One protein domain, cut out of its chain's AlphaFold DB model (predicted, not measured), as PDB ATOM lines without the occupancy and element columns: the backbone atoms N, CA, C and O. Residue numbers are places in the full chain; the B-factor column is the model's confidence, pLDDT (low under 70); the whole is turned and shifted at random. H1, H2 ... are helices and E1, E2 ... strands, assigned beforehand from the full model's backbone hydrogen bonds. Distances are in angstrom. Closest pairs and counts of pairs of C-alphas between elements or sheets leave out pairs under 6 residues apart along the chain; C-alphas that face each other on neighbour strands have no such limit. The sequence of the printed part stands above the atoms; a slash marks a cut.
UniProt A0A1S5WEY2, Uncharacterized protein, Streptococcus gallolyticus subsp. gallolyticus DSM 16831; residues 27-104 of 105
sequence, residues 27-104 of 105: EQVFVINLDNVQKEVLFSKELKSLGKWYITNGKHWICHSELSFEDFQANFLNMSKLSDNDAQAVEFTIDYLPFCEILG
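What this domain is: This is residues 27 to 104 of the 105 residues of an uncharacterized protein of Streptococcus gallolyticus subsp. gallolyticus DSM 16831 (UniProt A0A1S5WEY2). A strongly twisted sheet of four strands has one helix, H2, slanting over one face, while short H3 and H4 sit at the two ends of the long axis, with the long strand E4 between them. Short H1 packs on residues 76 to 80 of H2. The printed part has 78 residues, in the order E1, H1, E2, E3, H2, H3, E4, H4; the sheet runs E2, E3, E1, E4, all antiparallel, and the class is mixed, helices and strands. The whole is compact, with a radius of gyration of the C-alphas of 12.1 A, yet elongated, spanning 37 by 23 by 22 A.

How they stand to each other: Begin at E1, residues 27 to 33, an inner strand. On one side look for edge strand E4, residues 91 to 98, antiparallel at 147 degrees, with N 29 and O 95 2.8 A apart, within hydrogen-bond range. On the other side find E3, residues 60 to 64, antiparallel at 148 degrees, with N 30 and O 63 at 2.7 A. The other neighbour of E3 is edge strand E2, residues 52 to 55, antiparallel to it at 159 degrees and in a hairpin with it; N 52 and O 64 are 2.8 A apart, within hydrogen-bond range. H2, residues 69 to 80, is on the sheet at a height over the sheet of 9.1 A, over E1, slantwise to the strands at 44 degrees to E1 on the local plane; E4 is only just not under it, with 2 of its C-alphas falling there. H1, residues 45 to 48, touches H2, closest at the C-alphas of Glu 46 and Met 79, 6.2 A. E1, H1 and E2 form a split strand-helix-strand unit, two strands running the same way in one sheet with a helix between them along the chain and E3 between them in the sheet; E3, H2, H3, residues 84 to 88, and E4 form another, with E1 between E3 and E4 in the sheet. Both crossovers are right-handed. H3 is close to H2 but not clearly touching, with the C-alphas of Leu 77 and Ala 87 6.2 A apart. H4, residues 99 to 103, and H3 are apart. In H2, H3 and H4 every O i to N i+4 pair is within hydrogen-bond range; H1 is too short for such a pair, and its one O i to N i+3 pair is not within range.

Where its parts are: Find C-alpha 27 at (85.368, 149.784, 78.168); from there E1 runs 18.7 A to C-alpha 33. H2 starts at C-alpha 69, (85.243, 138.980, 69.107), and covers 16.1 A. E4 covers 22.0 A and ends at C-alpha 98, (81.201, 153.371, 81.197). E3 measures 13.7 A.

The domain as a whole: The farthest C-alphas, Asp 84 and Cys 100, are 37.5 A apart. The printed part has no cut; the link from E1 to H1, 11 residues, is long. Mean pLDDT of the printed part is 91.4, but residues 99 to 104 are under 70.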
ATOM      1  N   GLU A  27      84.657 151.030  78.418       86.94
ATOM      2  CA  GLU A  27      85.368 149.784  78.168       86.94
ATOM      3  C   GLU A  27      84.547 148.925  77.202       86.94
ATOM      4  O   GLU A  27      83.359 148.698  77.431       86.94
ATOM      5  N   GLN A  28      85.172 148.449  76.121       92.94
ATOM      6  CA  GLN A  28      84.526 147.498  75.219       92.94
ATOM      7  C   GLN A  28      84.335 146.162  75.943       92.94
ATOM      8  O   GLN A  28      85.290 145.593  76.483       92.94
ATOM      9  N   VAL A  29      83.115 145.643  75.900       95.31
ATOM     10  CA  VAL A  29      82.738 144.363  76.490       95.31
ATOM     11  C   VAL A  29      81.985 143.501  75.487       95.31
ATOM     12  O   VAL A  29      81.350 143.988  74.555       95.31
ATOM     13  N   PHE A  30      82.051 142.197  75.704       97.50
ATOM     14  CA  PHE A  30      81.260 141.200  75.011       97.50
ATOM     15  C   PHE A  30      80.083 140.814  75.893       97.50
ATOM     16  O   PHE A  30      80.257 140.437  77.057       97.50
ATOM     17  N   VAL A  31      78.890 140.920  75.324       97.06
ATOM     18  CA  VAL A  31      77.636 140.538  75.959       97.06
ATOM     19  C   VAL A  31      77.199 139.208  75.370       97.06
ATOM     20  O   VAL A  31      77.191 139.027  74.153       97.06
ATOM     21  N   ILE A  32      76.862 138.270  76.248       97.62
ATOM     22  CA  ILE A  32      76.420 136.927  75.894       97.62
ATOM     23  C   ILE A  32      74.987 136.776  76.384       97.62
ATOM     24  O   ILE A  32      74.736 136.832  77.589       97.62
ATOM     25  N   ASN A  33      74.062 136.589  75.452       96.75
ATOM     26  CA  ASN A  33      72.656 136.355  75.736       96.75
ATOM     27  C   ASN A  33      72.342 134.856  75.618       96.75
ATOM     28  O   ASN A  33      72.587 134.215  74.596       96.75
ATOM     29  N   LEU A  34      71.801 134.309  76.705       96.00
ATOM     30  CA  LEU A  34      71.469 132.903  76.903       96.00
ATOM     31  C   LEU A  34      69.950 132.684  77.046       96.00
ATOM     32  O   LEU A  34      69.533 131.606  77.481       96.00
ATOM     33  N   ASP A  35      69.116 133.684  76.735       94.88
ATOM     34  CA  ASP A  35      67.653 133.616  76.881       94.88
ATOM     35  C   ASP A  35      67.052 132.435  76.108       94.88
ATOM     36  O   ASP A  35      66.194 131.722  76.629       94.88
ATOM     37  N   ASN A  36      67.570 132.172  74.906       94.31
ATOM     38  CA  ASN A  36      67.109 131.089  74.034       94.31
ATOM     39  C   ASN A  36      67.782 129.734  74.325       94.31
ATOM     40  O   ASN A  36      67.429 128.722  73.721       94.31
ATOM     41  N   VAL A  37      68.732 129.693  75.262       93.44
ATOM     42  CA  VAL A  37      69.439 128.471  75.658       93.44
ATOM     43  C   VAL A  37      68.593 127.706  76.674       93.44
ATOM     44  O   VAL A  37      68.246 128.236  77.736       93.44
ATOM     45  N   GLN A  38      68.271 126.445  76.381       89.19
ATOM     46  CA  GLN A  38      67.391 125.646  77.238       89.19
ATOM     47  C   GLN A  38      68.122 125.124  78.473       89.19
ATOM     48  O   GLN A  38      67.566 125.090  79.572       89.19
ATOM     49  N   LYS A  39      69.383 124.729  78.299       87.31
ATOM     50  CA  LYS A  39      70.230 124.247  79.387       87.31
ATOM     51  C   LYS A  39      70.782 125.412  80.211       87.31
ATOM     52  O   LYS A  39      71.225 126.427  79.681       87.31
ATOM     53  N   GLU A  40      70.817 125.251  81.529       86.31
ATOM     54  CA  GLU A  40      71.529 126.194  82.387       86.31
ATOM     55  C   GLU A  40      73.044 126.111  82.130       86.31
ATOM     56  O   GLU A  40      73.650 125.037  82.223       86.31
ATOM     57  N   VAL A  41      73.658 127.249  81.798       88.69
ATOM     58  CA  VAL A  41      75.110 127.362  81.626       88.69
ATOM     59  C   VAL A  41      75.727 127.699  82.974       88.69
ATOM     60  O   VAL A  41      75.458 128.749  83.549       88.69
ATOM     61  N   LEU A  42      76.574 126.806  83.481       90.75
ATOM     62  CA  LEU A  42      77.284 127.024  84.736       90.75
ATOM     63  C   LEU A  42      78.619 127.715  84.472       90.75
ATOM     64  O   LEU A  42      79.436 127.239  83.680       90.75
ATOM     65  N   PHE A  43      78.868 128.813  85.183       93.94
ATOM     66  CA  PHE A  43      80.143 129.509  85.095       93.94
ATOM     67  C   PHE A  43      81.283 128.627  85.624       93.94
ATOM     68  O   PHE A  43      81.265 128.168  86.770       93.94
ATOM     69  N   SER A  44      82.281 128.371  84.778       92.44
ATOM     70  CA  SER A  44      83.361 127.417  85.039       92.44
ATOM     71  C   SER A  44      84.730 128.101  85.102       92.44
ATOM     72  O   SER A  44      84.908 129.242  84.674       92.44
ATOM     73  N   LYS A  45      85.742 127.389  85.619       93.44
ATOM     74  CA  LYS A  45      87.134 127.876  85.603       93.44
ATOM     75  C   LYS A  45      87.674 128.055  84.181       93.44
ATOM     76  O   LYS A  45      88.493 128.942  83.974       93.44
ATOM     77  N   GLU A  46      87.214 127.232  83.239       93.62
ATOM     78  CA  GLU A  46      87.560 127.341  81.817       93.62
ATOM     79  C   GLU A  46      87.036 128.678  81.268       93.62
ATOM     80  O   GLU A  46      87.815 129.491  80.784       93.62
ATOM     81  N   LEU A  47      85.754 128.988  81.494       95.19
ATOM     82  CA  LEU A  47      85.141 130.249  81.057       95.19
ATOM     83  C   LEU A  47      85.767 131.475  81.735       95.19
ATOM     84  O   LEU A  47      85.985 132.499  81.089       95.19
ATOM     85  N   LYS A  48      86.148 131.362  83.013       95.62
ATOM     86  CA  LYS A  48      86.877 132.420  83.728       95.62
ATOM     87  C   LYS A  48      88.191 132.810  83.038       95.62
ATOM     88  O   LYS A  48      88.619 133.947  83.187       95.62
ATOM     89  N   SER A  49      88.823 131.902  82.293       95.94
ATOM     90  CA  SER A  49      90.081 132.194  81.591       95.94
ATOM     91  C   SER A  49      89.915 133.079  80.351       95.94
ATOM     92  O   SER A  49      90.901 133.642  79.888       95.94
ATOM     93  N   LEU A  50      88.685 133.252  79.849       96.69
ATOM     94  CA  LEU A  50      88.412 134.028  78.636       96.69
ATOM     95  C   LEU A  50      88.543 135.540  78.824       96.69
ATOM     96  O   LEU A  50      88.618 136.263  77.835       96.69
ATOM     97  N   GLY A  51      88.555 136.032  80.062       95.75
ATOM     98  CA  GLY A  51      88.664 137.460  80.315       95.75
ATOM     99  C   GLY A  51      88.236 137.877  81.715       95.75
ATOM    100  O   GLY A  51      88.111 137.069  82.640       95.75
ATOM    101  N   LYS A  52      88.012 139.178  81.864       95.12
ATOM    102  CA  LYS A  52      87.480 139.801  83.068       95.12
ATOM    103  C   LYS A  52      85.956 139.822  82.986       95.12
ATOM    104  O   LYS A  52      85.373 140.538  82.181       95.12
ATOM    105  N   TRP A  53      85.313 139.045  83.846       94.69
ATOM    106  CA  TRP A  53      83.861 138.926  83.881       94.69
ATOM    107  C   TRP A  53      83.230 139.927  84.848       94.69
ATOM    108  O   TRP A  53      83.656 140.030  85.999       94.69
ATOM    109  N   TYR A  54      82.192 140.617  84.381       92.06
ATOM    110  CA  TYR A  54      81.388 141.555  85.167       92.06
ATOM    111  C   TYR A  54      80.087 140.919  85.650       92.06
ATOM    112  O   TYR A  54      79.702 141.095  86.804       92.06
ATOM    113  N   ILE A  55      79.437 140.141  84.781       92.44
ATOM    114  CA  ILE A  55      78.196 139.427  85.084       92.44
ATOM    115  C   ILE A  55      78.319 138.003  84.553       92.44
ATOM    116  O   ILE A  55      78.687 137.797  83.399       92.44
ATOM    117  N   THR A  56      78.025 137.026  85.410       91.31
ATOM    118  CA  THR A  56      78.056 135.588  85.080       91.31
ATOM    119  C   THR A  56      76.879 134.830  85.691       91.31
ATOM    120  O   THR A  56      76.917 133.607  85.805       91.31
ATOM    121  N   ASN A  57      75.879 135.547  86.203       86.38
ATOM    122  CA  ASN A  57      74.674 134.967  86.774       86.38
ATOM    123  C   ASN A  57      73.482 135.263  85.855       86.38
ATOM    124  O   ASN A  57      73.445 136.274  85.160       86.38
ATOM    125  N   GLY A  58      72.513 134.350  85.820       88.31
ATOM    126  CA  GLY A  58      71.355 134.488  84.939       88.31
ATOM    127  C   GLY A  58      71.693 134.297  83.457       88.31
ATOM    128  O   GLY A  58      72.553 133.486  83.110       88.31
ATOM    129  N   LYS A  59      70.960 135.009  82.594       93.06
ATOM    130  CA  LYS A  59      70.942 134.801  81.139       93.06
ATOM    131  C   LYS A  59      71.719 135.843  80.327       93.06
ATOM    132  O   LYS A  59      71.976 135.596  79.156       93.06
ATOM    133  N   HIS A  60      72.155 136.945  80.937       94.69
ATOM    134  CA  HIS A  60      72.949 137.986  80.272       94.69
ATOM    135  C   HIS A  60      74.295 138.123  80.954       94.69
ATOM    136  O   HIS A  60      74.386 138.615  82.078       94.69
ATOM    137  N   TRP A  61      75.339 137.632  80.300       96.50
ATOM    138  CA  TRP A  61      76.690 137.684  80.838       96.50
ATOM    139  C   TRP A  61      77.496 138.767  80.141       96.50
ATOM    140  O   TRP A  61      77.257 139.076  78.976       96.50
ATOM    141  N   ILE A  62      78.463 139.333  80.861       95.69
ATOM    142  CA  ILE A  62      79.295 140.425  80.362       95.69
ATOM    143  C   ILE A  62      80.756 140.129  80.680       95.69
ATOM    144  O   ILE A  62      81.112 139.884  81.839       95.69
ATOM    145  N   CYS A  63      81.596 140.181  79.651       96.31
ATOM    146  CA  CYS A  63      83.023 139.903  79.732       96.31
ATOM    147  C   CYS A  63      83.826 140.947  78.962       96.31
ATOM    148  O   CYS A  63      83.526 141.236  77.811       96.31
ATOM    149  N   HIS A  64      84.887 141.466  79.561       95.19
ATOM    150  CA  HIS A  64      85.962 142.102  78.815       95.19
ATOM    151  C   HIS A  64      87.050 141.073  78.505       95.19
ATOM    152  O   HIS A  64      87.526 140.379  79.407       95.19
ATOM    153  N   SER A  65      87.457 140.976  77.243       96.31
ATOM    154  CA  SER A  65      88.476 140.038  76.780       96.31
ATOM    155  C   SER A  65      89.450 140.732  75.836       96.31
ATOM    156  O   SER A  65      89.055 141.588  75.050       96.31
ATOM    157  N   GLU A  66      90.711 140.309  75.895       95.88
ATOM    158  CA  GLU A  66      91.762 140.709  74.950       95.88
ATOM    159  C   GLU A  66      91.698 139.909  73.635       95.88
ATOM    160  O   GLU A  66      92.438 140.185  72.692       95.88
ATOM    161  N   LEU A  67      90.848 138.876  73.575       96.81
ATOM    162  CA  LEU A  67      90.603 138.121  72.352       96.81
ATOM    163  C   LEU A  67      89.828 138.970  71.343       96.81
ATOM    164  O   LEU A  67      89.041 139.847  71.707       96.81
ATOM    165  N   SER A  68      89.994 138.646  70.059       97.00
ATOM    166  CA  SER A  68      89.066 139.141  69.049       97.00
ATOM    167  C   SER A  68      87.647 138.648  69.359       97.00
ATOM    168  O   SER A  68      87.460 137.624  70.021       97.00
ATOM    169  N   PHE A  69      86.635 139.370  68.880       96.31
ATOM    170  CA  PHE A  69      85.243 138.980  69.107       96.31
ATOM    171  C   PHE A  69      84.952 137.569  68.565       96.31
ATOM    172  O   PHE A  69      84.368 136.753  69.273       96.31
ATOM    173  N   GLU A  70      85.452 137.244  67.370       97.31
ATOM    174  CA  GLU A  70      85.292 135.922  66.750       97.31
ATOM    175  C   GLU A  70      85.991 134.815  67.555       97.31
ATOM    176  O   GLU A  70      85.393 133.773  67.840       97.31
ATOM    177  N   ASP A  71      87.234 135.053  67.994       98.00
ATOM    178  CA  ASP A  71      87.968 134.090  68.821       98.00
ATOM    179  C   ASP A  71      87.273 133.880  70.167       98.00
ATOM    180  O   ASP A  71      87.202 132.755  70.668       98.00
ATOM    181  N   PHE A  72      86.744 134.946  70.768       98.06
ATOM    182  CA  PHE A  72      85.995 134.852  72.012       98.06
ATOM    183  C   PHE A  72      84.744 133.987  71.845       98.06
ATOM    184  O   PHE A  72      84.531 133.083  72.653       98.06
ATOM    185  N   GLN A  73      83.949 134.218  70.794       97.75
ATOM    186  CA  GLN A  73      82.749 133.427  70.503       97.75
ATOM    187  C   GLN A  73      83.090 131.939  70.365       97.75
ATOM    188  O   GLN A  73      82.495 131.098  71.044       97.75
ATOM    189  N   ALA A  74      84.093 131.615  69.544       97.06
ATOM    190  CA  ALA A  74      84.521 130.238  69.321       97.06
ATOM    191  C   ALA A  74      84.998 129.565  70.620       97.06
ATOM    192  O   ALA A  74      84.596 128.442  70.934       97.06
ATOM    193  N   ASN A  75      85.822 130.258  71.412       97.19
ATOM    194  CA  ASN A  75      86.325 129.721  72.672       97.19
ATOM    195  C   ASN A  75      85.220 129.568  73.728       97.19
ATOM    196  O   ASN A  75      85.187 128.552  74.423       97.19
ATOM    197  N   PHE A  76      84.294 130.526  73.833       97.19
ATOM    198  CA  PHE A  76      83.154 130.433  74.744       97.19
ATOM    199  C   PHE A  76      82.309 129.199  74.436       97.19
ATOM    200  O   PHE A  76      82.062 128.386  75.329       97.19
ATOM    201  N   LEU A  77      81.911 129.017  73.172       95.50
ATOM    202  CA  LEU A  77      81.086 127.883  72.761       95.50
ATOM    203  C   LEU A  77      81.791 126.551  73.047       95.50
ATOM    204  O   LEU A  77      81.201 125.686  73.695       95.50
ATOM    205  N   ASN A  78      83.078 126.435  72.704       94.69
ATOM    206  CA  ASN A  78      83.877 125.237  72.977       94.69
ATOM    207  C   ASN A  78      83.975 124.896  74.478       94.69
ATOM    208  O   ASN A  78      83.921 123.725  74.852       94.69
ATOM    209  N   MET A  79      84.103 125.900  75.351       94.62
ATOM    210  CA  MET A  79      84.263 125.703  76.802       94.62
ATOM    211  C   MET A  79      82.929 125.589  77.561       94.62
ATOM    212  O   MET A  79      82.887 125.070  78.679       94.62
ATOM    213  N   SER A  80      81.824 126.059  76.974       89.94
ATOM    214  CA  SER A  80      80.495 126.097  77.607       89.94
ATOM    215  C   SER A  80      79.812 124.726  77.730       89.94
ATOM    216  O   SER A  80      78.862 124.581  78.501       89.94
ATOM    217  N   LYS A  81      80.305 123.698  77.016       88.25
ATOM    218  CA  LYS A  81      79.758 122.319  77.017       88.25
ATOM    219  C   LYS A  81      78.248 122.291  76.710       88.25
ATOM    220  O   LYS A  81      77.486 121.503  77.294       88.25
ATOM    221  N   LEU A  82      77.827 123.200  75.832       90.69
ATOM    222  CA  LEU A  82      76.483 123.273  75.277       90.69
ATOM    223  C   LEU A  82      76.283 122.196  74.208       90.69
ATOM    224  O   LEU A  82      77.242 121.699  73.620       90.69
ATOM    225  N   SER A  83      75.025 121.811  73.991       91.44
ATOM    226  CA  SER A  83      74.659 121.025  72.812       91.44
ATOM    227  C   SER A  83      74.755 121.897  71.558       91.44
ATOM    228  O   SER A  83      74.684 123.118  71.666       91.44
ATOM    229  N   ASP A  84      74.850 121.301  70.368       91.00
ATOM    230  CA  ASP A  84      74.908 122.072  69.114       91.00
ATOM    231  C   ASP A  84      73.696 123.004  68.943       91.00
ATOM    232  O   ASP A  84      73.838 124.129  68.466       91.00
ATOM    233  N   ASN A  85      72.512 122.562  69.380       92.12
ATOM    234  CA  ASN A  85      71.290 123.366  69.339       92.12
ATOM    235  C   ASN A  85      71.357 124.549  70.313       92.12
ATOM    236  O   ASN A  85      71.009 125.667  69.948       92.12
ATOM    237  N   ASP A  86      71.819 124.312  71.543       92.81
ATOM    238  CA  ASP A  86      71.989 125.374  72.537       92.81
ATOM    239  C   ASP A  86      73.083 126.366  72.117       92.81
ATOM    240  O   ASP A  86      72.927 127.563  72.317       92.81
ATOM    241  N   ALA A  87      74.172 125.886  71.512       93.12
ATOM    242  CA  ALA A  87      75.266 126.717  71.020       93.12
ATOM    243  C   ALA A  87      74.804 127.681  69.917       93.12
ATOM    244  O   ALA A  87      75.195 128.844  69.922       93.12
ATOM    245  N   GLN A  88      73.931 127.220  69.014       94.12
ATOM    246  CA  GLN A  88      73.307 128.062  67.982       94.12
ATOM    247  C   GLN A  88      72.311 129.080  68.551       94.12
ATOM    248  O   GLN A  88      72.012 130.072  67.891       94.12
ATOM    249  N   ALA A  89      71.790 128.836  69.755       95.62
ATOM    250  CA  ALA A  89      70.860 129.727  70.437       95.62
ATOM    251  C   ALA A  89      71.558 130.809  71.282       95.62
ATOM    252  O   ALA A  89      70.879 131.688  71.814       95.62
ATOM    253  N   VAL A  90      72.890 130.752  71.428       96.38
ATOM    254  CA  VAL A  90      73.662 131.805  72.096       96.38
ATOM    255  C   VAL A  90      73.817 132.994  71.154       96.38
ATOM    256  O   VAL A  90      74.340 132.859  70.049       96.38
ATOM    257  N   GLU A  91      73.434 134.176  71.619       97.38
ATOM    258  CA  GLU A  91      73.667 135.422  70.894       97.38
ATOM    259  C   GLU A  91      74.823 136.186  71.540       97.38
ATOM    260  O   GLU A  91      74.942 136.257  72.765       97.38
ATOM    261  N   PHE A  92      75.671 136.784  70.707       97.69
ATOM    262  CA  PHE A  92      76.801 137.585  71.155       97.69
ATOM    263  C   PHE A  92      76.707 138.980  70.557       97.69
ATOM    264  O   PHE A  92      76.465 139.129  69.358       97.69
ATOM    265  N   THR A  93      76.978 139.993  71.369       97.56
ATOM    266  CA  THR A  93      77.085 141.384  70.919       97.56
ATOM    267  C   THR A  93      78.284 142.074  71.564       97.56
ATOM    268  O   THR A  93      78.864 141.584  72.536       97.56
ATOM    269  N   ILE A  94      78.681 143.208  70.988       96.12
ATOM    270  CA  ILE A  94      79.680 144.110  71.563       96.12
ATOM    271  C   ILE A  94      78.934 145.303  72.155       96.12
ATOM    272  O   ILE A  94      78.069 145.873  71.490       96.12
ATOM    273  N   ASP A  95      79.299 145.686  73.371       93.94
ATOM    274  CA  ASP A  95      78.802 146.886  74.041       93.94
ATOM    275  C   ASP A  95      79.968 147.679  74.656       93.94
ATOM    276  O   ASP A  95      81.118 147.229  74.649       93.94
ATOM    277  N   TYR A  96      79.686 148.872  75.174       90.19
ATOM    278  CA  TYR A  96      80.664 149.773  75.772       90.19
ATOM    279  C   TYR A  96      80.178 150.235  77.144       90.19
ATOM    280  O   TYR A  96      79.347 151.137  77.251       90.19
ATOM    281  N   LEU A  97      80.725 149.645  78.206       85.75
ATOM    282  CA  LEU A  97      80.347 150.000  79.572       85.75
ATOM    283  C   LEU A  97      81.139 151.208  80.069       85.75
ATOM    284  O   LEU A  97      82.369 151.199  79.986       85.75
ATOM    285  N   PRO A  98      80.490 152.242  80.628       82.56
ATOM    286  CA  PRO A  98      81.201 153.371  81.197       82.56
ATOM    287  C   PRO A  98      81.974 152.952  82.459       82.56
ATOM    288  O   PRO A  98      81.484 152.193  83.297       82.56
ATOM    289  N   PHE A  99      83.180 153.493  82.654       69.75
ATOM    290  CA  PHE A  99      84.029 153.125  83.798       69.75
ATOM    291  C   PHE A  99      83.389 153.409  85.167       69.75
ATOM    292  O   PHE A  99      83.733 152.746  86.146       69.75
ATOM    293  N   CYS A 100      82.456 154.364  85.259       67.06
ATOM    294  CA  CYS A 100      81.720 154.624  86.499       67.06
ATOM    295  C   CYS A 100      80.862 153.424  86.934       67.06
ATOM    296  O   CYS A 100      80.834 153.104  88.119       67.06
ATOM    297  N   GLU A 101      80.260 152.700  85.987       60.72
ATOM    298  CA  GLU A 101      79.471 151.495  86.274       60.72
ATOM    299  C   GLU A 101      80.359 150.302  86.654       60.72
ATOM    300  O   GLU A 101      79.984 149.489  87.494       60.72
ATOM    301  N   ILE A 102      81.578 150.235  86.109       59.56
ATOM    302  CA  ILE A 102      82.552 149.174  86.410       59.56
ATOM    303  C   ILE A 102      83.168 149.340  87.807       59.56
ATOM    304  O   ILE A 102      83.455 148.353  88.487       59.56
ATOM    305  N   LEU A 103      83.404 150.583  88.235       58.59
ATOM    306  CA  LEU A 103      84.049 150.893  89.514       58.59
ATOM    307  C   LEU A 103      83.060 151.044  90.680       58.59
ATOM    308  O   LEU A 103      83.506 151.190  91.818       58.59
ATOM    309  N   GLY A 104      81.746 151.000  90.418       54.59
ATOM    310  CA  GLY A 104      80.712 151.233  91.432       54.59
ATOM    311  C   GLY A 104      80.812 152.620  92.079       54.59
ATOM    312  O   GLY A 104      80.539 152.748  93.274       54.59
TER     313      GLY A 104